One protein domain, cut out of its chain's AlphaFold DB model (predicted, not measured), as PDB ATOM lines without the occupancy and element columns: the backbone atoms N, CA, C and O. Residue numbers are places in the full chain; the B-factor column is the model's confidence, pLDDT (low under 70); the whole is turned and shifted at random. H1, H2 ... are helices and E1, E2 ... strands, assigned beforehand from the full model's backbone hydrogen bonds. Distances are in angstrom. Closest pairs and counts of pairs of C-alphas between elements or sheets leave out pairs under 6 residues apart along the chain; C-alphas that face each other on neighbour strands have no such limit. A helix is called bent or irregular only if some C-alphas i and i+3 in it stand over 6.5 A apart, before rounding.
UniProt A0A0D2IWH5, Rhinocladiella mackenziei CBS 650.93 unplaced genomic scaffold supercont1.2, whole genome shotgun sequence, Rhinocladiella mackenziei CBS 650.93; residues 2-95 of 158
ATOM      1  N   LYS A   2     -37.359 -29.376  21.207       83.50
ATOM      2  CA  LYS A   2     -37.821 -30.775  21.085       83.50
ATOM      3  C   LYS A   2     -38.453 -30.942  19.703       83.50
ATOM      4  O   LYS A   2     -39.193 -30.052  19.293       83.50
ATOM      5  N   SER A   3     -38.196 -32.048  19.019       89.56
ATOM      6  CA  SER A   3     -38.838 -32.349  17.739       89.56
ATOM      7  C   SER A   3     -39.406 -33.762  17.731       89.56
ATOM      8  O   SER A   3     -38.872 -34.686  18.345       89.56
ATOM      9  N   PHE A   4     -40.529 -33.907  17.040       94.50
ATOM     10  CA  PHE A   4     -41.164 -35.178  16.733       94.50
ATOM     11  C   PHE A   4     -41.056 -35.338  15.223       94.50
ATOM     12  O   PHE A   4     -41.368 -34.399  14.489       94.50
ATOM     13  N   THR A   5     -40.553 -36.473  14.757       94.88
ATOM     14  CA  THR A   5     -40.297 -36.695  13.334       94.88
ATOM     15  C   THR A   5     -40.751 -38.080  12.912       94.88
ATOM     16  O   THR A   5     -40.688 -39.031  13.690       94.88
ATOM     17  N   THR A   6     -41.198 -38.199  11.668       95.81
ATOM     18  CA  THR A   6     -41.554 -39.476  11.059       95.81
ATOM     19  C   THR A   6     -40.524 -39.830   9.995       95.81
ATOM     20  O   THR A   6     -40.247 -39.017   9.111       95.81
ATOM     21  N   ALA A   7     -39.958 -41.031  10.044       95.50
ATOM     22  CA  ALA A   7     -38.946 -41.487   9.091       95.50
ATOM     23  C   ALA A   7     -38.927 -43.016   8.988       95.50
ATOM     24  O   ALA A   7     -39.648 -43.702   9.697       95.50
ATOM     25  N   SER A   8     -38.101 -43.575   8.101       95.81
ATOM     26  CA  SER A   8     -37.834 -45.020   8.146       95.81
ATOM     27  C   SER A   8     -37.009 -45.375   9.390       95.81
ATOM     28  O   SER A   8     -36.027 -44.669   9.636       95.81
ATOM     29  N   PRO A   9     -37.277 -46.503  10.078       96.75
ATOM     30  CA  PRO A   9     -36.554 -46.904  11.291       96.75
ATOM     31  C   PRO A   9     -35.032 -46.939  11.137       96.75
ATOM     32  O   PRO A   9     -34.303 -46.490  12.016       96.75
ATOM     33  N   LYS A  10     -34.540 -47.370   9.967       96.50
ATOM     34  CA  LYS A  10     -33.103 -47.396   9.643       96.50
ATOM     35  C   LYS A  10     -32.391 -46.036   9.764       96.50
ATOM     36  O   LYS A  10     -31.172 -46.013   9.840       96.50
ATOM     37  N   ASN A  11     -33.133 -44.925   9.771       95.62
ATOM     38  CA  ASN A  11     -32.593 -43.567   9.861       95.62
ATOM     39  C   ASN A  11     -32.792 -42.925  11.246       95.62
ATOM     40  O   ASN A  11     -32.425 -41.766  11.410       95.62
ATOM     41  N   PHE A  12     -33.365 -43.618  12.238       94.62
ATOM     42  CA  PHE A  12     -33.661 -43.011  13.545       94.62
ATOM     43  C   PHE A  12     -32.399 -42.567  14.280       94.62
ATOM     44  O   PHE A  12     -32.309 -41.408  14.667       94.62
ATOM     45  N   ALA A  13     -31.393 -43.443  14.366       92.81
ATOM     46  CA  ALA A  13     -30.113 -43.109  14.993       92.81
ATOM     47  C   ALA A  13     -29.428 -41.913  14.306       92.81
ATOM     48  O   ALA A  13     -28.838 -41.060  14.961       92.81
ATOM     49  N   TYR A  14     -29.550 -41.825  12.978       93.06
ATOM     50  CA  TYR A  14     -29.054 -40.684  12.217       93.06
ATOM     51  C   TYR A  14     -29.833 -39.399  12.539       93.06
ATOM     52  O   TYR A  14     -29.230 -38.361  12.756       93.06
ATOM     53  N   LEU A  15     -31.165 -39.439  12.623       92.19
ATOM     54  CA  LEU A  15     -31.964 -38.253  12.958       92.19
ATOM     55  C   LEU A  15     -31.713 -37.760  14.386       92.19
ATOM     56  O   LEU A  15     -31.667 -36.554  14.614       92.19
ATOM     57  N   GLU A  16     -31.524 -38.678  15.333       89.44
ATOM     58  CA  GLU A  16     -31.158 -38.356  16.713       89.44
ATOM     59  C   GLU A  16     -29.786 -37.673  16.804       89.44
ATOM     60  O   GLU A  16     -29.603 -36.792  17.646       89.44
ATOM     61  N   SER A  17     -28.844 -38.002  15.910       89.31
ATOM     62  CA  SER A  17     -27.516 -37.379  15.895       89.31
ATOM     63  C   SER A  17     -27.496 -35.951  15.332       89.31
ATOM     64  O   SER A  17     -26.550 -35.214  15.602       89.31
ATOM     65  N   LEU A  18     -28.543 -35.502  14.624       88.12
ATOM     66  CA  LEU A  18     -28.607 -34.171  13.988       88.12
ATOM     67  C   LEU A  18     -28.847 -32.992  14.953       88.12
ATOM     68  O   LEU A  18     -29.086 -31.866  14.516       88.12
ATOM     69  N   GLY A  19     -28.769 -33.206  16.268       68.00
ATOM     70  CA  GLY A  19     -28.598 -32.109  17.227       68.00
ATOM     71  C   GLY A  19     -29.873 -31.399  17.690       68.00
ATOM     72  O   GLY A  19     -29.793 -30.436  18.456       68.00
ATOM     73  N   ALA A  20     -31.069 -31.875  17.327       64.94
ATOM     74  CA  ALA A  20     -32.261 -31.473  18.071       64.94
ATOM     75  C   ALA A  20     -32.175 -32.061  19.488       64.94
ATOM     76  O   ALA A  20     -32.011 -33.263  19.666       64.94
ATOM     77  N   SER A  21     -32.290 -31.197  20.504       62.50
ATOM     78  CA  SER A  21     -31.979 -31.513  21.909       62.50
ATOM     79  C   SER A  21     -32.652 -32.793  22.423       62.50
ATOM     80  O   SER A  21     -32.128 -33.423  23.336       62.50
ATOM     81  N   LYS A  22     -33.824 -33.135  21.863       75.12
ATOM     82  CA  LYS A  22     -34.495 -34.441  21.953       75.12
ATOM     83  C   LYS A  22     -35.321 -34.651  20.677       75.12
ATOM     84  O   LYS A  22     -36.330 -33.958  20.509       75.12
ATOM     85  N   VAL A  23     -34.906 -35.576  19.814       85.06
ATOM     86  CA  VAL A  23     -35.710 -36.065  18.682       85.06
ATOM     87  C   VAL A  23     -36.480 -37.297  19.138       85.06
ATOM     88  O   VAL A  23     -35.895 -38.206  19.716       85.06
ATOM     89  N   LYS A  24     -37.789 -37.342  18.889       92.06
ATOM     90  CA  LYS A  24     -38.574 -38.581  18.964       92.06
ATOM     91  C   LYS A  24     -38.947 -39.013  17.550       92.06
ATOM     92  O   LYS A  24     -39.658 -38.279  16.862       92.06
ATOM     93  N   CYS A  25     -38.454 -40.175  17.135       95.06
ATOM     94  CA  CYS A  25     -38.694 -40.728  15.807       95.06
ATOM     95  C   CYS A  25     -39.852 -41.734  15.812       95.06
ATOM     96  O   CYS A  25     -39.963 -42.555  16.721       95.06
ATOM     97  N   PHE A  26     -40.676 -41.692  14.769       96.75
ATOM     98  CA  PHE A  26     -41.798 -42.605  14.539       96.75
ATOM     99  C   PHE A  26     -41.714 -43.170  13.119       96.75
ATOM    100  O   PHE A  26     -41.249 -42.483  12.205       96.75
ATOM    101  N   ASP A  27     -42.136 -44.419  12.905       96.94
ATOM    102  CA  ASP A  27     -42.157 -44.982  11.551       96.94
ATOM    103  C   ASP A  27     -43.349 -44.402  10.794       96.94
ATOM    104  O   ASP A  27     -44.495 -44.649  11.169       96.94
ATOM    105  N   TYR A  28     -43.096 -43.659   9.713       95.88
ATOM    106  CA  TYR A  28     -44.171 -43.090   8.889       95.88
ATOM    107  C   TYR A  28     -45.076 -44.158   8.257       95.88
ATOM    108  O   TYR A  28     -46.161 -43.835   7.785       95.88
ATOM    109  N   ARG A  29     -44.625 -45.418   8.203       95.50
ATOM    110  CA  ARG A  29     -45.390 -46.550   7.663       95.50
ATOM    111  C   ARG A  29     -46.338 -47.169   8.682       95.50
ATOM    112  O   ARG A  29     -47.147 -48.009   8.297       95.50
ATOM    113  N   SER A  30     -46.213 -46.812   9.962       96.88
ATOM    114  CA  SER A  30     -47.112 -47.329  10.984       96.88
ATOM    115  C   SER A  30     -48.539 -46.846  10.703       96.88
ATOM    116  O   SER A  30     -48.736 -45.643  10.511       96.88
ATOM    117  N   PRO A  31     -49.549 -47.734  10.719       96.25
ATOM    118  CA  PRO A  31     -50.941 -47.325  10.550       96.25
ATOM    119  C   PRO A  31     -51.434 -46.424  11.693       96.25
ATOM    120  O   PRO A  31     -52.432 -45.737  11.514       96.25
ATOM    121  N   THR A  32     -50.733 -46.405  12.832       97.62
ATOM    122  CA  THR A  32     -51.052 -45.600  14.024       97.62
ATOM    123  C   THR A  32     -50.133 -44.392  14.201       97.62
ATOM    124  O   THR A  32     -50.106 -43.774  15.264       97.62
ATOM    125  N   VAL A  33     -49.324 -44.048  13.189       97.62
ATOM    126  CA  VAL A  33     -48.293 -43.009  13.339       97.62
ATOM    127  C   VAL A  33     -48.876 -41.664  13.785       97.62
ATOM    128  O   VAL A  33     -48.239 -40.945  14.554       97.62
ATOM    129  N   ALA A  34     -50.088 -41.319  13.342       97.75
ATOM    130  CA  ALA A  34     -50.718 -40.058  13.713       97.75
ATOM    131  C   ALA A  34     -51.095 -40.031  15.203       97.75
ATOM    132  O   ALA A  34     -50.823 -39.047  15.897       97.75
ATOM    133  N   GLU A  35     -51.670 -41.122  15.699       98.44
ATOM    134  CA  GLU A  35     -52.045 -41.334  17.093       98.44
ATOM    135  C   GLU A  35     -50.813 -41.345  17.997       98.44
ATOM    136  O   GLU A  35     -50.791 -40.650  19.016       98.44
ATOM    137  N   ASP A  36     -49.767 -42.067  17.596       97.94
ATOM    138  CA  ASP A  36     -48.531 -42.213  18.366       97.94
ATOM    139  C   ASP A  36     -47.801 -40.870  18.508       97.94
ATOM    140  O   ASP A  36     -47.382 -40.481  19.608       97.94
ATOM    141  N   VAL A  37     -47.699 -40.106  17.413       97.06
ATOM    142  CA  VAL A  37     -47.115 -38.759  17.439       97.06
ATOM    143  C   VAL A  37     -47.982 -37.820  18.279       97.06
ATOM    144  O   VAL A  37     -47.445 -37.086  19.112       97.06
ATOM    145  N   ALA A  38     -49.308 -37.847  18.122       96.81
ATOM    146  CA  ALA A  38     -50.220 -36.992  18.881       96.81
ATOM    147  C   ALA A  38     -50.179 -37.277  20.391       96.81
ATOM    148  O   ALA A  38     -50.136 -36.342  21.196       96.81
ATOM    149  N   ALA A  39     -50.136 -38.551  20.793       96.50
ATOM    150  CA  ALA A  39     -49.941 -38.956  22.183       96.50
ATOM    151  C   ALA A  39     -48.584 -38.472  22.713       96.50
ATOM    152  O   ALA A  39     -48.491 -37.905  23.807       96.50
ATOM    153  N   GLY A  40     -47.539 -38.611  21.896       94.75
ATOM    154  CA  GLY A  40     -46.215 -38.081  22.178       94.75
ATOM    155  C   GLY A  40     -46.211 -36.567  22.416       94.75
ATOM    156  O   GLY A  40     -45.621 -36.110  23.401       94.75
ATOM    157  N   LEU A  41     -46.900 -35.798  21.572       94.38
ATOM    158  CA  LEU A  41     -47.045 -34.347  21.711       94.38
ATOM    159  C   LEU A  41     -47.790 -33.981  22.996       94.38
ATOM    160  O   LEU A  41     -47.276 -33.169  23.770       94.38
ATOM    161  N   LYS A  42     -48.927 -34.634  23.277       93.62
ATOM    162  CA  LYS A  42     -49.691 -34.435  24.522       93.62
ATOM    163  C   LYS A  42     -48.831 -34.693  25.755       93.62
ATOM    164  O   LYS A  42     -48.803 -33.864  26.650       93.62
ATOM    165  N   SER A  43     -48.058 -35.782  25.764       92.50
ATOM    166  CA  SER A  43     -47.165 -36.124  26.885       92.50
ATOM    167  C   SER A  43     -46.024 -35.122  27.102       92.50
ATOM    168  O   SER A  43     -45.385 -35.114  28.152       92.50
ATOM    169  N   SER A  44     -45.714 -34.296  26.097       89.19
ATOM    170  CA  SER A  44     -44.585 -33.370  26.156       89.19
ATOM    171  C   SER A  44     -44.883 -32.074  26.923       89.19
ATOM    172  O   SER A  44     -43.920 -31.376  27.263       89.19
ATOM    173  N   ASN A  45     -46.170 -31.781  27.187       80.19
ATOM    174  CA  ASN A  45     -46.699 -30.593  27.880       80.19
ATOM    175  C   ASN A  45     -46.082 -29.248  27.432       80.19
ATOM    176  O   ASN A  45     -45.968 -28.317  28.226       80.19
ATOM    177  N   GLY A  46     -45.653 -29.135  26.170       83.62
ATOM    178  CA  GLY A  46     -45.060 -27.918  25.609       83.62
ATOM    179  C   GLY A  46     -45.901 -27.327  24.474       83.62
ATOM    180  O   GLY A  46     -46.656 -28.063  23.839       83.62
ATOM    181  N   PRO A  47     -45.764 -26.019  24.187       88.88
ATOM    182  CA  PRO A  47     -46.436 -25.412  23.045       88.88
ATOM    183  C   PRO A  47     -45.936 -26.023  21.730       88.88
ATOM    184  O   PRO A  47     -44.730 -26.214  21.540       88.88
ATOM    185  N   LEU A  48     -46.860 -26.293  20.807       93.31
ATOM    186  CA  LEU A  48     -46.537 -26.715  19.447       93.31
ATOM    187  C   LEU A  48     -46.406 -25.488  18.539       93.31
ATOM    188  O   LEU A  48     -47.365 -24.739  18.364       93.31
ATOM    189  N   ALA A  49     -45.228 -25.299  17.943       92.75
ATOM    190  CA  ALA A  49     -44.994 -24.212  16.989       92.75
ATOM    191  C   ALA A  49     -45.733 -24.434  15.656       92.75
ATOM    192  O   ALA A  49     -46.217 -23.489  15.045       92.75
ATOM    193  N   GLY A  50     -45.831 -25.688  15.215       94.25
ATOM    194  CA  GLY A  50     -46.463 -26.082  13.960       94.25
ATOM    195  C   GLY A  50     -45.953 -27.439  13.491       94.25
ATOM    196  O   GLY A  50     -45.207 -28.112  14.208       94.25
ATOM    197  N   VAL A  51     -46.352 -27.826  12.282       96.50
ATOM    198  CA  VAL A  51     -45.900 -29.057  11.621       96.50
ATOM    199  C   VAL A  51     -45.296 -28.703  10.269       96.50
ATOM    200  O   VAL A  51     -45.770 -27.796   9.590       96.50
ATOM    201  N   ILE A  52     -44.241 -29.418   9.882       96.38
ATOM    202  CA  ILE A  52     -43.609 -29.278   8.572       96.38
ATOM    203  C   ILE A  52     -43.677 -30.631   7.871       96.38
ATOM    204  O   ILE A  52     -43.092 -31.608   8.337       96.38
ATOM    205  N   ASP A  53     -44.379 -30.672   6.747       96.75
ATOM    206  CA  ASP A  53     -44.348 -31.777   5.804       96.75
ATOM    207  C   ASP A  53     -43.259 -31.528   4.754       96.75
ATOM    208  O   ASP A  53     -43.393 -30.698   3.851       96.75
ATOM    209  N   CYS A  54     -42.176 -32.291   4.876       94.38
ATOM    210  CA  CYS A  54     -41.016 -32.229   3.992       94.38
ATOM    211  C   CYS A  54     -41.140 -33.133   2.754       94.38
ATOM    212  O   CYS A  54     -40.148 -33.322   2.049       94.38
ATOM    213  N   THR A  55     -42.305 -33.740   2.511       93.56
ATOM    214  CA  THR A  55     -42.482 -34.743   1.450       93.56
ATOM    215  C   THR A  55     -43.652 -34.423   0.526       93.56
ATOM    216  O   THR A  55     -43.486 -34.457  -0.691       93.56
ATOM    217  N   SER A  56     -44.817 -34.091   1.086       90.69
ATOM    218  CA  SER A  56     -46.070 -33.833   0.370       90.69
ATOM    219  C   SER A  56     -46.484 -34.941  -0.598       90.69
ATOM    220  O   SER A  56     -47.154 -34.694  -1.599       90.69
ATOM    221  N   VAL A  57     -46.118 -36.182  -0.271       87.56
ATOM    222  CA  VAL A  57     -46.512 -37.402  -0.989       87.56
ATOM    223  C   VAL A  57     -47.227 -38.363  -0.042       87.56
ATOM    224  O   VAL A  57     -47.159 -38.209   1.174       87.56
ATOM    225  N   THR A  58     -47.922 -39.361  -0.595       84.50
ATOM    226  CA  THR A  58     -48.500 -40.484   0.174       84.50
ATOM    227  C   THR A  58     -49.343 -40.030   1.376       84.50
ATOM    228  O   THR A  58     -49.223 -40.560   2.474       84.50
ATOM    229  N   ASN A  59     -50.195 -39.024   1.172       91.62
ATOM    230  CA  ASN A  59     -51.075 -38.452   2.196       91.62
ATOM    231  C   ASN A  59     -50.364 -37.802   3.405       91.62
ATOM    232  O   ASN A  59     -50.991 -37.602   4.444       91.62
ATOM    233  N   ALA A  60     -49.084 -37.428   3.288       95.44
ATOM    234  CA  ALA A  60     -48.329 -36.827   4.391       95.44
ATOM    235  C   ALA A  60     -49.001 -35.571   4.980       95.44
ATOM    236  O   ALA A  60     -49.032 -35.409   6.200       95.44
ATOM    237  N   VAL A  61     -49.602 -34.713   4.142       96.88
ATOM    238  CA  VAL A  61     -50.319 -33.509   4.606       96.88
ATOM    239  C   VAL A  61     -51.550 -33.888   5.441       96.88
ATOM    240  O   VAL A  61     -51.793 -33.287   6.486       96.88
ATOM    241  N   GLN A  62     -52.295 -34.916   5.029       96.44
ATOM    242  CA  GLN A  62     -53.434 -35.456   5.773       96.44
ATOM    243  C   GLN A  62     -52.972 -36.031   7.114       96.44
ATOM    244  O   GLN A  62     -53.573 -35.727   8.138       96.44
ATOM    245  N   THR A  63     -51.877 -36.795   7.136       97.25
ATOM    246  CA  THR A  63     -51.286 -37.303   8.384       97.25
ATOM    247  C   THR A  63     -50.898 -36.158   9.321       97.25
ATOM    248  O   THR A  63     -51.198 -36.217  10.511       97.25
ATOM    249  N   CYS A  64     -50.306 -35.079   8.798       97.75
ATOM    250  CA  CYS A  64     -49.998 -33.878   9.578       97.75
ATOM    251  C   CYS A  64     -51.264 -33.233  10.167       97.75
ATOM    252  O   CYS A  64     -51.283 -32.887  11.349       97.75
ATOM    253  N   ALA A  65     -52.335 -33.112   9.377       97.38
ATOM    254  CA  ALA A  65     -53.621 -32.594   9.844       97.38
ATOM    255  C   ALA A  65     -54.249 -33.490  10.925       97.38
ATOM    256  O   ALA A  65     -54.725 -32.981  11.942       97.38
ATOM    257  N   SER A  66     -54.182 -34.815  10.761       97.56
ATOM    258  CA  SER A  66     -54.632 -35.780  11.768       97.56
ATOM    259  C   SER A  66     -53.845 -35.649  13.071       97.56
ATOM    260  O   SER A  66     -54.455 -35.601  14.134       97.56
ATOM    261  N   ILE A  67     -52.516 -35.505  13.013       97.69
ATOM    262  CA  ILE A  67     -51.673 -35.272  14.201       97.69
ATOM    263  C   ILE A  67     -52.103 -33.997  14.933       97.69
ATOM    264  O   ILE A  67     -52.249 -34.006  16.158       97.69
ATOM    265  N   LEU A  68     -52.326 -32.897  14.207       97.25
ATOM    266  CA  LEU A  68     -52.787 -31.638  14.799       97.25
ATOM    267  C   LEU A  68     -54.163 -31.787  15.454       97.25
ATOM    268  O   LEU A  68     -54.334 -31.384  16.603       97.25
ATOM    269  N   SER A  69     -55.116 -32.418  14.769       96.62
ATOM    270  CA  SER A  69     -56.455 -32.681  15.303       96.62
ATOM    271  C   SER A  69     -56.402 -33.547  16.568       96.62
ATOM    272  O   SER A  69     -56.842 -33.127  17.638       96.62
ATOM    273  N   LEU A  70     -55.753 -34.712  16.487       97.31
ATOM    274  CA  LEU A  70     -55.634 -35.669  17.589       97.31
ATOM    275  C   LEU A  70     -54.862 -35.103  18.781       97.31
ATOM    276  O   LEU A  70     -55.084 -35.556  19.902       97.31
ATOM    277  N   SER A  71     -53.965 -34.134  18.571       96.19
ATOM    278  CA  SER A  71     -53.179 -33.483  19.627       96.19
ATOM    279  C   SER A  71     -53.821 -32.225  20.221       96.19
ATOM    280  O   SER A  71     -53.199 -31.611  21.085       96.19
ATOM    281  N   ASN A  72     -55.052 -31.866  19.829       95.06
ATOM    282  CA  ASN A  72     -55.742 -30.625  20.221       95.06
ATOM    283  C   ASN A  72     -55.014 -29.342  19.756       95.06
ATOM    284  O   ASN A  72     -54.985 -28.347  20.473       95.06
ATOM    285  N   ASN A  73     -54.418 -29.374  18.560       95.50
ATOM    286  CA  ASN A  73     -53.680 -28.270  17.931       95.50
ATOM    287  C   ASN A  73     -54.188 -27.977  16.503       95.50
ATOM    288  O   ASN A  73     -53.411 -27.603  15.625       95.50
ATOM    289  N   ALA A  74     -55.480 -28.194  16.234       93.81
ATOM    290  CA  ALA A  74     -56.065 -28.038  14.896       93.81
ATOM    291  C   ALA A  74     -55.934 -26.610  14.318       93.81
ATOM    292  O   ALA A  74     -55.994 -26.427  13.107       93.81
ATOM    293  N   ASP A  75     -55.721 -25.609  15.174       94.00
ATOM    294  CA  ASP A  75     -55.471 -24.208  14.823       94.00
ATOM    295  C   ASP A  75     -54.055 -23.946  14.277       94.00
ATOM    296  O   ASP A  75     -53.795 -22.879  13.717       94.00
ATOM    297  N   LYS A  76     -53.114 -24.886  14.443       96.62
ATOM    298  CA  LYS A  76     -51.721 -24.710  14.011       96.62
ATOM    299  C   LYS A  76     -51.558 -24.863  12.502       96.62
ATOM    300  O   LYS A  76     -52.336 -25.534  11.831       96.62
ATOM    301  N   ILE A  77     -50.504 -24.241  11.977       97.06
ATOM    302  CA  ILE A  77     -50.163 -24.274  10.552       97.06
ATOM    303  C   ILE A  77     -49.384 -25.542  10.202       97.06
ATOM    304  O   ILE A  77     -48.511 -25.989  10.954       97.06
ATOM    305  N   ILE A  78     -49.675 -26.067   9.012       98.00
ATOM    306  CA  ILE A  78     -48.876 -27.093   8.342       98.00
ATOM    307  C   ILE A  78     -48.092 -26.417   7.218       98.00
ATOM    308  O   ILE A  78     -48.675 -25.942   6.246       98.00
ATOM    309  N   ALA A  79     -46.771 -26.368   7.333       97.25
ATOM    310  CA  ALA A  79     -45.907 -25.970   6.230       97.25
ATOM    311  C   ALA A  79     -45.687 -27.162   5.292       97.25
ATOM    312  O   ALA A  79     -45.383 -28.254   5.766       97.25
ATOM    313  N   THR A  80     -45.811 -26.969   3.980       97.25
ATOM    314  CA  THR A  80     -45.651 -28.046   2.984       97.25
ATOM    315  C   THR A  80     -44.641 -27.679   1.899       97.25
ATOM    316  O   THR A  80     -44.458 -26.501   1.578       97.25
ATOM    317  N   VAL A  81     -43.994 -28.685   1.307       94.69
ATOM    318  CA  VAL A  81     -43.039 -28.494   0.196       94.69
ATOM    319  C   VAL A  81     -43.707 -28.507  -1.183       94.69
ATOM    320  O   VAL A  81     -43.199 -27.880  -2.114       94.69
ATOM    321  N   LEU A  82     -44.872 -29.150  -1.320       94.06
ATOM    322  CA  LEU A  82     -45.719 -29.097  -2.521       94.06
ATOM    323  C   LEU A  82     -47.083 -28.457  -2.200       94.06
ATOM    324  O   LEU A  82     -47.400 -28.258  -1.021       94.06
ATOM    325  N   PRO A  83     -47.884 -28.071  -3.216       94.44
ATOM    326  CA  PRO A  83     -49.226 -27.544  -2.986       94.44
ATOM    327  C   PRO A  83     -50.066 -28.512  -2.136       94.44
ATOM    328  O   PRO A  83     -50.176 -29.684  -2.503       94.44
ATOM    329  N   PRO A  84     -50.623 -28.065  -0.995       94.50
ATOM    330  CA  PRO A  84     -51.473 -28.917  -0.178       94.50
ATOM    331  C   PRO A  84     -52.837 -29.141  -0.851       94.50
ATOM    332  O   PRO A  84     -53.244 -28.331  -1.689       94.50
ATOM    333  N   PRO A  85     -53.578 -30.193  -0.465       93.12
ATOM    334  CA  PRO A  85     -54.971 -30.358  -0.867       93.12
ATOM    335  C   PRO A  85     -55.825 -29.162  -0.426       93.12
ATOM    336  O   PRO A  85     -55.698 -28.701   0.708       93.12
ATOM    337  N   GLU A  86     -56.753 -28.715  -1.275       92.94
ATOM    338  CA  GLU A  86     -57.669 -27.599  -0.966       92.94
ATOM    339  C   GLU A  86     -58.548 -27.865   0.265       92.94
ATOM    340  O   GLU A  86     -58.975 -26.941   0.953       92.94
ATOM    341  N   THR A  87     -58.776 -29.141   0.582       94.19
ATOM    342  CA  THR A  87     -59.543 -29.579   1.752       94.19
ATOM    343  C   THR A  87     -58.837 -29.312   3.086       94.19
ATOM    344  O   THR A  87     -59.488 -29.372   4.127       94.19
ATOM    345  N   ILE A  88     -57.533 -29.002   3.089       94.56
ATOM    346  CA  ILE A  88     -56.742 -28.727   4.300       94.56
ATOM    347  C   ILE A  88     -56.410 -27.232   4.360       94.56
ATOM    348  O   ILE A  88     -55.385 -26.758   3.870       94.56
ATOM    349  N   THR A  89     -57.295 -26.466   4.993       94.38
ATOM    350  CA  THR A  89     -57.300 -24.994   4.937       94.38
ATOM    351  C   THR A  89     -56.222 -24.314   5.784       94.38
ATOM    352  O   THR A  89     -55.933 -23.135   5.567       94.38
ATOM    353  N   ASN A  90     -55.594 -25.026   6.721       95.44
ATOM    354  CA  ASN A  90     -54.482 -24.549   7.556       95.44
ATOM    355  C   ASN A  90     -53.095 -24.955   7.016       95.44
ATOM    356  O   ASN A  90     -52.082 -24.701   7.673       95.44
ATOM    357  N   ALA A  91     -53.022 -25.553   5.824       97.06
ATOM    358  CA  ALA A  91     -51.759 -25.871   5.171       97.06
ATOM    359  C   ALA A  91     -51.281 -24.727   4.261       97.06
ATOM    360  O   ALA A  91     -52.066 -24.097   3.545       97.06
ATOM    361  N   ARG A  92     -49.981 -24.429   4.286       96.00
ATOM    362  CA  ARG A  92     -49.348 -23.376   3.483       96.00
ATOM    363  C   ARG A  92     -48.081 -23.917   2.837       96.00
ATOM    364  O   ARG A  92     -47.180 -24.401   3.518       96.00
ATOM    365  N   ARG A  93     -47.998 -23.789   1.514       95.50
ATOM    366  CA  ARG A  93     -46.805 -24.176   0.762       95.50
ATOM    367  C   ARG A  93     -45.687 -23.164   0.986       95.50
ATOM    368  O   ARG A  93     -45.878 -21.974   0.741       95.50
ATOM    369  N   ILE A  94     -44.509 -23.653   1.349       92.50
ATOM    370  CA  ILE A  94     -43.275 -22.870   1.329       92.50
ATOM    371  C   ILE A  94     -42.632 -23.048  -0.044       92.50
ATOM    372  O   ILE A  94     -42.278 -24.155  -0.445       92.50
ATOM    373  N   PHE A  95     -42.468 -21.950  -0.780       90.81
ATOM    374  CA  PHE A  95     -41.721 -21.964  -2.032       90.81
ATOM    375  C   PHE A  95     -40.283 -21.520  -1.788       90.81
ATOM    376  O   PHE A  95     -40.010 -20.329  -1.766       90.81
TER     377      PHE A  95
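Overview. This is residues 2 to 95 of the 158 residues of an uncharacterized protein of Rhinocladiella mackenziei CBS 650.93 (UniProt A0A0D2IWH5). A small parallel sheet of three strands, E3, E4 and E5, with H3 over one face, stands with its E3 edge near strand E1 of a second, two-stranded parallel sheet, E1 and E2. This second sheet lies between H1 and H2, and H2 and H3 pack on each other across the joint of the two halves. The printed part has 94 residues with three named helices and five named strands, in the order E1 H1 E2 H2 E3 H3 E4 E5, a mixed class of helices and strands. It is compact, with a radius of gyration of the C-alphas of 12.8 A, and rounded, spanning 35 by 26 by 26 A.

Arrangement. In the larger sheet E4, residues 78 to 80, is the inner strand between E3, residues 51 to 53, and E5, residues 91 to 93. E3 and E4 are parallel at 22 degrees, with N 53 and O 79 at 2.8 A, within hydrogen-bond range. E4 and E5 are parallel at 29 degrees, with N 92 and O 78 at 2.8 A. H3, residues 60 to 70, is on one face of this sheet at a height of 8.5 A, making two layers, a helix over a sheet. On the local plane it runs along the strands, at 1 degree to E3; it lies over E3 and only just over E4, with 3 C-alphas. H2, residues 33 to 43, touches H3 at a steep tilt of 40 degrees, the same way, the C-alphas of Ala 34 and Ile 67 being closest at 4.9 A. E1, residues 2 to 7, is near E3. E1 and E2, residues 22 to 27, are parallel at 23 degrees, with N 5 and O 24 at 2.9 A. The closest C-alphas of E1 and H2 are those of Phe 4 and Val 37, 7.0 A apart. The closest of E2 and H1, residues 9 to 17, are those of Val 23 and Glu 16, 5.5 A apart. E1, H1, E2 and E3, H3, E4 are strand-helix-strand units, two parallel neighbour strands with a helix between, each with a right-handed crossover. Every O i to N i+4 pair is within hydrogen-bond range in H2 and H3, and 3 of 5 in H1.

Along the chain. E1 begins at C-alpha 2 (-37.821, -30.775, 21.085) and is 16.1 A long; E2 is 16.7 A. H1 is 13.9 A and irregular, with C-alphas 10 and 13 7.5 A apart. H2 is 15.2 A, and H3, 15.1 A, begins at C-alpha 60 (-48.329, -36.827, 4.391). E3 is 6.6 A, E4 6.3 A and E5 6.8 A, ending at C-alpha 93 (-46.805, -24.176, 0.762).

Size, cuts and confidence. The C-alphas farthest apart are those of Ser 17 and Glu 86, 35.9 A. The printed part has no cut and no long link. Residues 19 to 21 have pLDDT under 70; the mean of the printed part is 93.1.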